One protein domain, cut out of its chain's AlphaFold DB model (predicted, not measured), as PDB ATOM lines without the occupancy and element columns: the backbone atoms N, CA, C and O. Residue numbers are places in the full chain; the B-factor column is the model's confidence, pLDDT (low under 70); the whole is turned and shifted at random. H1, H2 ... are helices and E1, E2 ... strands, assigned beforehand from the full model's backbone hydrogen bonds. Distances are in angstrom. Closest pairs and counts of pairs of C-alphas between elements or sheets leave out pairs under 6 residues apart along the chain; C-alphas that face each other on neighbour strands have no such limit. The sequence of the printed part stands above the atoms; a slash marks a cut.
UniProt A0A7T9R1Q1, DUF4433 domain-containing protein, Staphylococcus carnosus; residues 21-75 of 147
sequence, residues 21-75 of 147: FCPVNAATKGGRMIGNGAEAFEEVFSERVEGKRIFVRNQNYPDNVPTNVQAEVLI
ATOM      1  N   PHE A  21     243.043 264.730 268.247       98.50
ATOM      2  CA  PHE A  21     244.373 264.557 268.811       98.50
ATOM      3  C   PHE A  21     245.405 264.664 267.702       98.50
ATOM      4  O   PHE A  21     245.174 264.235 266.571       98.50
ATOM      5  N   CYS A  22     246.540 265.272 268.013       98.19
ATOM      6  CA  CYS A  22     247.673 265.324 267.111       98.19
ATOM      7  C   CYS A  22     248.930 264.961 267.905       98.19
ATOM      8  O   CYS A  22     249.251 265.645 268.880       98.19
ATOM      9  N   PRO A  23     249.695 263.934 267.496       97.75
ATOM     10  CA  PRO A  23     250.876 263.485 268.237       97.75
ATOM     11  C   PRO A  23     252.033 264.502 268.176       97.75
ATOM     12  O   PRO A  23     253.086 264.311 268.776       97.75
ATOM     13  N   VAL A  24     251.858 265.599 267.435       96.88
ATOM     14  CA  VAL A  24     252.778 266.730 267.277       96.88
ATOM     15  C   VAL A  24     251.968 268.030 267.183       96.88
ATOM     16  O   VAL A  24     250.744 267.989 267.142       96.88
ATOM     17  N   ASN A  25     252.625 269.183 267.051       96.69
ATOM     18  CA  ASN A  25     251.923 270.446 266.799       96.69
ATOM     19  C   ASN A  25     251.045 270.332 265.538       96.69
ATOM     20  O   ASN A  25     251.563 269.919 264.494       96.69
ATOM     21  N   ALA A  26     249.770 270.721 265.601       96.06
ATOM     22  CA  ALA A  26     248.782 270.456 264.554       96.06
ATOM     23  C   ALA A  26     249.088 271.148 263.219       96.06
ATOM     24  O   ALA A  26     248.690 270.662 262.166       96.06
ATOM     25  N   ALA A  27     249.865 272.234 263.204       94.44
ATOM     26  CA  ALA A  27     250.303 272.847 261.947       94.44
ATOM     27  C   ALA A  27     251.370 272.007 261.209       94.44
ATOM     28  O   ALA A  27     251.663 272.235 260.030       94.44
ATOM     29  N   THR A  28     251.973 271.015 261.871       94.25
ATOM     30  CA  THR A  28     252.965 270.116 261.269       94.25
ATOM     31  C   THR A  28     252.355 269.330 260.112       94.25
ATOM     32  O   THR A  28     251.247 268.810 260.209       94.25
ATOM     33  N   LYS A  29     253.090 269.243 258.993       92.62
ATOM     34  CA  LYS A  29     252.638 268.580 257.754       92.62
ATOM     35  C   LYS A  29     251.268 269.099 257.258       92.62
ATOM     36  O   LYS A  29     250.557 268.380 256.561       92.62
ATOM     37  N   GLY A  30     250.904 270.341 257.597       92.44
ATOM     38  CA  GLY A  30     249.643 270.964 257.188       92.44
ATOM     39  C   GLY A  30     248.398 270.319 257.804       92.44
ATOM     40  O   GLY A  30     247.390 270.210 257.114       92.44
ATOM     41  N   GLY A  31     248.467 269.829 259.048       93.25
ATOM     42  CA  GLY A  31     247.306 269.253 259.746       93.25
ATOM     43  C   GLY A  31     247.002 267.796 259.422       93.25
ATOM     44  O   GLY A  31     246.083 267.227 259.996       93.25
ATOM     45  N   ARG A  32     247.788 267.153 258.552       94.31
ATOM     46  CA  ARG A  32     247.566 265.751 258.149       94.31
ATOM     47  C   ARG A  32     247.711 264.733 259.281       94.31
ATOM     48  O   ARG A  32     247.310 263.595 259.102       94.31
ATOM     49  N   MET A  33     248.320 265.134 260.394       95.75
ATOM     50  CA  MET A  33     248.553 264.286 261.567       95.75
ATOM     51  C   MET A  33     247.418 264.377 262.602       95.75
ATOM     52  O   MET A  33     247.524 263.777 263.662       95.75
ATOM     53  N   ILE A  34     246.376 265.170 262.336       97.94
ATOM     54  CA  ILE A  34     245.231 265.309 263.235       97.94
ATOM     55  C   ILE A  34     244.302 264.109 263.027       97.94
ATOM     56  O   ILE A  34     243.775 263.926 261.928       97.94
ATOM     57  N   GLY A  35     244.065 263.345 264.088       97.50
ATOM     58  CA  GLY A  35     243.124 262.229 264.125       97.50
ATOM     59  C   GLY A  35     241.981 262.461 265.115       97.50
ATOM     60  O   GLY A  35     241.958 263.450 265.848       97.50
ATOM     61  N   ASN A  36     241.015 261.546 265.131       96.50
ATOM     62  CA  ASN A  36     239.868 261.556 266.041       96.50
ATOM     63  C   ASN A  36     239.711 260.200 266.739       96.50
ATOM     64  O   ASN A  36     240.111 259.172 266.199       96.50
ATOM     65  N   GLY A  37     239.056 260.206 267.900       95.94
ATOM     66  CA  GLY A  37     238.761 258.992 268.660       95.94
ATOM     67  C   GLY A  37     239.957 258.423 269.432       95.94
ATOM     68  O   GLY A  37     241.033 259.020 269.486       95.94
ATOM     69  N   ALA A  38     239.732 257.260 270.048       95.50
ATOM     70  CA  ALA A  38     240.677 256.624 270.966       95.50
ATOM     71  C   ALA A  38     242.011 256.255 270.301       95.50
ATOM     72  O   ALA A  38     243.058 256.505 270.884       95.50
ATOM     73  N   GLU A  39     241.989 255.752 269.063       96.69
ATOM     74  CA  GLU A  39     243.215 255.404 268.327       96.69
ATOM     75  C   GLU A  39     244.134 256.626 268.169       96.69
ATOM     76  O   GLU A  39     245.320 256.566 268.483       96.69
ATOM     77  N   ALA A  40     243.576 257.780 267.784       97.25
ATOM     78  CA  ALA A  40     244.345 259.016 267.657       97.25
ATOM     79  C   ALA A  40     244.865 259.538 269.008       97.25
ATOM     80  O   ALA A  40     245.924 260.165 269.057       97.25
ATOM     81  N   PHE A  41     244.134 259.299 270.102       97.25
ATOM     82  CA  PHE A  41     244.607 259.604 271.452       97.25
ATOM     83  C   PHE A  41     245.790 258.708 271.840       97.25
ATOM     84  O   PHE A  41     246.812 259.215 272.299       97.25
ATOM     85  N   GLU A  42     245.696 257.399 271.605       96.81
ATOM     86  CA  GLU A  42     246.776 256.442 271.872       96.81
ATOM     87  C   GLU A  42     248.030 256.750 271.041       96.81
ATOM     88  O   GLU A  42     249.152 256.674 271.550       96.81
ATOM     89  N   GLU A  43     247.862 257.200 269.793       96.31
ATOM     90  CA  GLU A  43     248.973 257.583 268.918       96.31
ATOM     91  C   GLU A  43     249.879 258.665 269.528       96.31
ATOM     92  O   GLU A  43     251.093 258.650 269.296       96.31
ATOM     93  N   VAL A  44     249.331 259.561 270.360       97.44
ATOM     94  CA  VAL A  44     250.083 260.604 271.088       97.44
ATOM     95  C   VAL A  44     251.165 260.009 272.000       97.44
ATOM     96  O   VAL A  44     252.201 260.646 272.238       97.44
ATOM     97  N   PHE A  45     250.956 258.778 272.465       97.06
ATOM     98  CA  PHE A  45     251.833 258.047 273.377       97.06
ATOM     99  C   PHE A  45     252.667 256.958 272.681       97.06
ATOM    100  O   PHE A  45     253.416 256.239 273.347       97.06
ATOM    101  N   SER A  46     252.605 256.856 271.349       96.31
ATOM    102  CA  SER A  46     253.378 255.878 270.568       96.31
ATOM    103  C   SER A  46     254.874 255.949 270.861       96.31
ATOM    104  O   SER A  46     255.442 257.040 270.927       96.31
ATOM    105  N   GLU A  47     255.562 254.804 270.919       95.81
ATOM    106  CA  GLU A  47     257.017 254.746 271.153       95.81
ATOM    107  C   GLU A  47     257.826 255.644 270.199       95.81
ATOM    108  O   GLU A  47     258.858 256.223 270.561       95.81
ATOM    109  N   ARG A  48     257.325 255.783 268.969       96.38
ATOM    110  CA  ARG A  48     257.900 256.585 267.897       96.38
ATOM    111  C   ARG A  48     256.822 257.450 267.252       96.38
ATOM    112  O   ARG A  48     255.840 256.930 266.740       96.38
ATOM    113  N   VAL A  49     257.069 258.756 267.179       96.06
ATOM    114  CA  VAL A  49     256.190 259.734 266.518       96.06
ATOM    115  C   VAL A  49     256.951 260.466 265.413       96.06
ATOM    116  O   VAL A  49     258.053 260.979 265.629       96.06
ATOM    117  N   GLU A  50     256.361 260.559 264.218       94.06
ATOM    118  CA  GLU A  50     256.981 261.206 263.057       94.06
ATOM    119  C   GLU A  50     256.356 262.575 262.724       94.06
ATOM    120  O   GLU A  50     255.348 262.684 262.023       94.06
ATOM    121  N   GLY A  51     257.012 263.649 263.171       90.44
ATOM    122  CA  GLY A  51     256.649 265.033 262.849       90.44
ATOM    123  C   GLY A  51     257.551 265.657 261.780       90.44
ATOM    124  O   GLY A  51     257.838 265.057 260.750       90.44
ATOM    125  N   LYS A  52     258.046 266.880 262.046       90.12
ATOM    126  CA  LYS A  52     259.146 267.503 261.267       90.12
ATOM    127  C   LYS A  52     260.470 266.740 261.398       90.12
ATOM    128  O   LYS A  52     261.358 266.874 260.567       90.12
ATOM    129  N   ARG A  53     260.600 265.994 262.488       92.81
ATOM    130  CA  ARG A  53     261.665 265.043 262.788       92.81
ATOM    131  C   ARG A  53     261.040 263.852 263.505       92.81
ATOM    132  O   ARG A  53     259.877 263.919 263.911       92.81
ATOM    133  N   ILE A  54     261.821 262.800 263.683       95.06
ATOM    134  CA  ILE A  54     261.415 261.633 264.461       95.06
ATOM    135  C   ILE A  54     261.622 261.932 265.950       95.06
ATOM    136  O   ILE A  54     262.668 262.451 266.346       95.06
ATOM    137  N   PHE A  55     260.619 261.607 266.758       94.81
ATOM    138  CA  PHE A  55     260.659 261.635 268.215       94.81
ATOM    139  C   PHE A  55     260.542 260.198 268.712       94.81
ATOM    140  O   PHE A  55     259.692 259.451 268.229       94.81
ATOM    141  N   VAL A  56     261.417 259.808 269.636       94.44
ATOM    142  CA  VAL A  56     261.442 258.465 270.222       94.44
ATOM    143  C   VAL A  56     261.549 258.617 271.728       94.44
ATOM    144  O   VAL A  56     262.378 259.395 272.212       94.44
ATOM    145  N   ARG A  57     260.712 257.883 272.453       93.62
ATOM    146  CA  ARG A  57     260.775 257.776 273.912       93.62
ATOM    147  C   ARG A  57     261.726 256.654 274.306       93.62
ATOM    148  O   ARG A  57     261.775 255.615 273.658       93.62
ATOM    149  N   ASN A  58     262.540 256.905 275.325       92.62
ATOM    150  CA  ASN A  58     263.418 255.886 275.889       92.62
ATOM    151  C   ASN A  58     262.685 255.126 277.005       92.62
ATOM    152  O   ASN A  58     261.598 255.516 277.412       92.62
ATOM    153  N   GLN A  59     263.308 254.070 277.525       93.94
ATOM    154  CA  GLN A  59     262.717 253.217 278.567       93.94
ATOM    155  C   GLN A  59     262.447 253.935 279.898       93.94
ATOM    156  O   GLN A  59     261.719 253.407 280.728       93.94
ATOM    157  N   ASN A  60     263.040 255.110 280.113       95.06
ATOM    158  CA  ASN A  60     262.811 255.900 281.319       95.06
ATOM    159  C   ASN A  60     261.664 256.903 281.138       95.06
ATOM    160  O   ASN A  60     261.239 257.499 282.117       95.06
ATOM    161  N   TYR A  61     261.210 257.151 279.908       95.62
ATOM    162  CA  TYR A  61     260.258 258.217 279.615       95.62
ATOM    163  C   TYR A  61     258.906 257.932 280.288       95.62
ATOM    164  O   TYR A  61     258.395 256.830 280.113       95.62
ATOM    165  N   PRO A  62     258.294 258.890 281.009       95.50
ATOM    166  CA  PRO A  62     257.025 258.640 281.691       95.50
ATOM    167  C   PRO A  62     255.883 258.275 280.729       95.50
ATOM    168  O   PRO A  62     255.642 258.984 279.746       95.50
ATOM    169  N   ASP A  63     255.145 257.210 281.049       93.69
ATOM    170  CA  ASP A  63     254.053 256.683 280.212       93.69
ATOM    171  C   ASP A  63     252.879 257.663 280.075       93.69
ATOM    172  O   ASP A  63     252.211 257.710 279.045       93.69
ATOM    173  N   ASN A  64     252.651 258.489 281.098       93.12
ATOM    174  CA  ASN A  64     251.552 259.453 281.173       93.12
ATOM    175  C   ASN A  64     251.847 260.804 280.495       93.12
ATOM    176  O   ASN A  64     251.050 261.732 280.606       93.12
ATOM    177  N   VAL A  65     252.982 260.940 279.813       95.38
ATOM    178  CA  VAL A  65     253.345 262.148 279.058       95.38
ATOM    179  C   VAL A  65     253.275 261.823 277.566       95.38
ATOM    180  O   VAL A  65     253.506 260.678 277.213       95.38
ATOM    181  N   PRO A  66     252.965 262.751 276.654       96.19
ATOM    182  CA  PRO A  66     253.088 262.513 275.214       96.19
ATOM    183  C   PRO A  66     254.524 262.240 274.749       96.19
ATOM    184  O   PRO A  66     255.485 262.747 275.328       96.19
ATOM    185  N   THR A  67     254.700 261.526 273.636       96.31
ATOM    186  CA  THR A  67     256.036 261.294 273.043       96.31
ATOM    187  C   THR A  67     256.687 262.583 272.546       96.31
ATOM    188  O   THR A  67     257.910 262.743 272.574       96.31
ATOM    189  N   ASN A  68     255.870 263.530 272.084       96.00
ATOM    190  CA  ASN A  68     256.296 264.874 271.738       96.00
ATOM    191  C   ASN A  68     255.639 265.873 272.691       96.00
ATOM    192  O   ASN A  68     254.421 265.978 272.731       96.00
ATOM    193  N   VAL A  69     256.448 266.684 273.370       94.44
ATOM    194  CA  VAL A  69     255.988 267.751 274.282       94.44
ATOM    195  C   VAL A  69     255.166 268.858 273.600       94.44
ATOM    196  O   VAL A  69     254.701 269.775 274.261       94.44
ATOM    197  N   GLN A  70     255.038 268.821 272.272       94.81
ATOM    198  CA  GLN A  70     254.163 269.693 271.485       94.81
ATOM    199  C   GLN A  70     252.977 268.943 270.869       94.81
ATOM    200  O   GLN A  70     252.410 269.442 269.903       94.81
ATOM    201  N   ALA A  71     252.656 267.730 271.326       97.31
ATOM    202  CA  ALA A  71     251.394 267.091 270.976       97.31
ATOM    203  C   ALA A  71     250.220 267.986 271.397       97.31
ATOM    204  O   ALA A  71     250.314 268.721 272.381       97.31
ATOM    205  N   GLU A  72     249.133 267.943 270.637       97.75
ATOM    206  CA  GLU A  72     247.996 268.839 270.820       97.75
ATOM    207  C   GLU A  72     246.698 268.055 270.978       97.75
ATOM    208  O   GLU A  72     246.416 267.114 270.231       97.75
ATOM    209  N   VAL A  73     245.896 268.496 271.943       97.75
ATOM    210  CA  VAL A  73     244.492 268.126 272.101       97.75
ATOM    211  C   VAL A  73     243.675 269.292 271.555       97.75
ATOM    212  O   VAL A  73     243.764 270.413 272.055       97.75
ATOM    213  N   LEU A  74     242.921 269.052 270.487       97.69
ATOM    214  CA  LEU A  74     242.149 270.074 269.794       97.69
ATOM    215  C   LEU A  74     240.696 270.015 270.262       97.69
ATOM    216  O   LEU A  74     239.906 269.202 269.778       97.69
ATOM    217  N   ILE A  75     240.365 270.906 271.193       97.06
ATOM    218  CA  ILE A  75     239.005 271.100 271.699       97.06
ATOM    219  C   ILE A  75     238.211 271.964 270.719       97.06
ATOM    220  O   ILE A  75     238.688 273.003 270.251       97.06
TER     221      ILE A  75
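AT A GLANCE: This is residues 21 to 75 of the 147 residues of the protein "DUF4433 domain-containing protein" of Staphylococcus carnosus (UniProt A0A7T9R1Q1). This compact domain has little regular structure: loops join a small hairpin, E1 and E2, to two short helices, and residues 57 to 71 lead back to E3, which pairs with the first printed residues. The printed part has 55 residues, 20 in named elements, in the order H1, H2, E1, E2, E3, class mixed. The sheet E1 - E2 is antiparallel. The radius of gyration of the C-alphas is 10.4 A and the spans are 30 by 23 by 15 A.

IN THESE COORDINATES: Find C-alpha 48 at (257.900, 256.585, 267.897), where E1, residues 48 to 50, begins; E2 is residues 54 to 56. H2, residues 37 to 43, runs 10.3 A; H1 is residues 28 to 31. E3, residues 72 to 74, ends at (242.149, 270.074, 269.794).

HOW THE PARTS SIT: In the hairpin E1 and E2, at 163 degrees, N 49 and O 55 are within hydrogen-bond range, 2.9 A. The closest C-alphas of H2 and E1, Glu 43 and Val 49, are 7.9 A apart. H1 and H2 are apart. E3 pairs with no named strand; residues 21 to 22 pair antiparallel with its residues 72 to 73. In H2 every O i to N i+4 pair is within hydrogen-bond range; H1 is too short for one.

THE WHOLE: The farthest C-alphas, Gly 30 and Asn 60, are 31.3 A apart. The link E2 to E3 is long. The printed part has no cut, and no printed residue is under 70 in pLDDT.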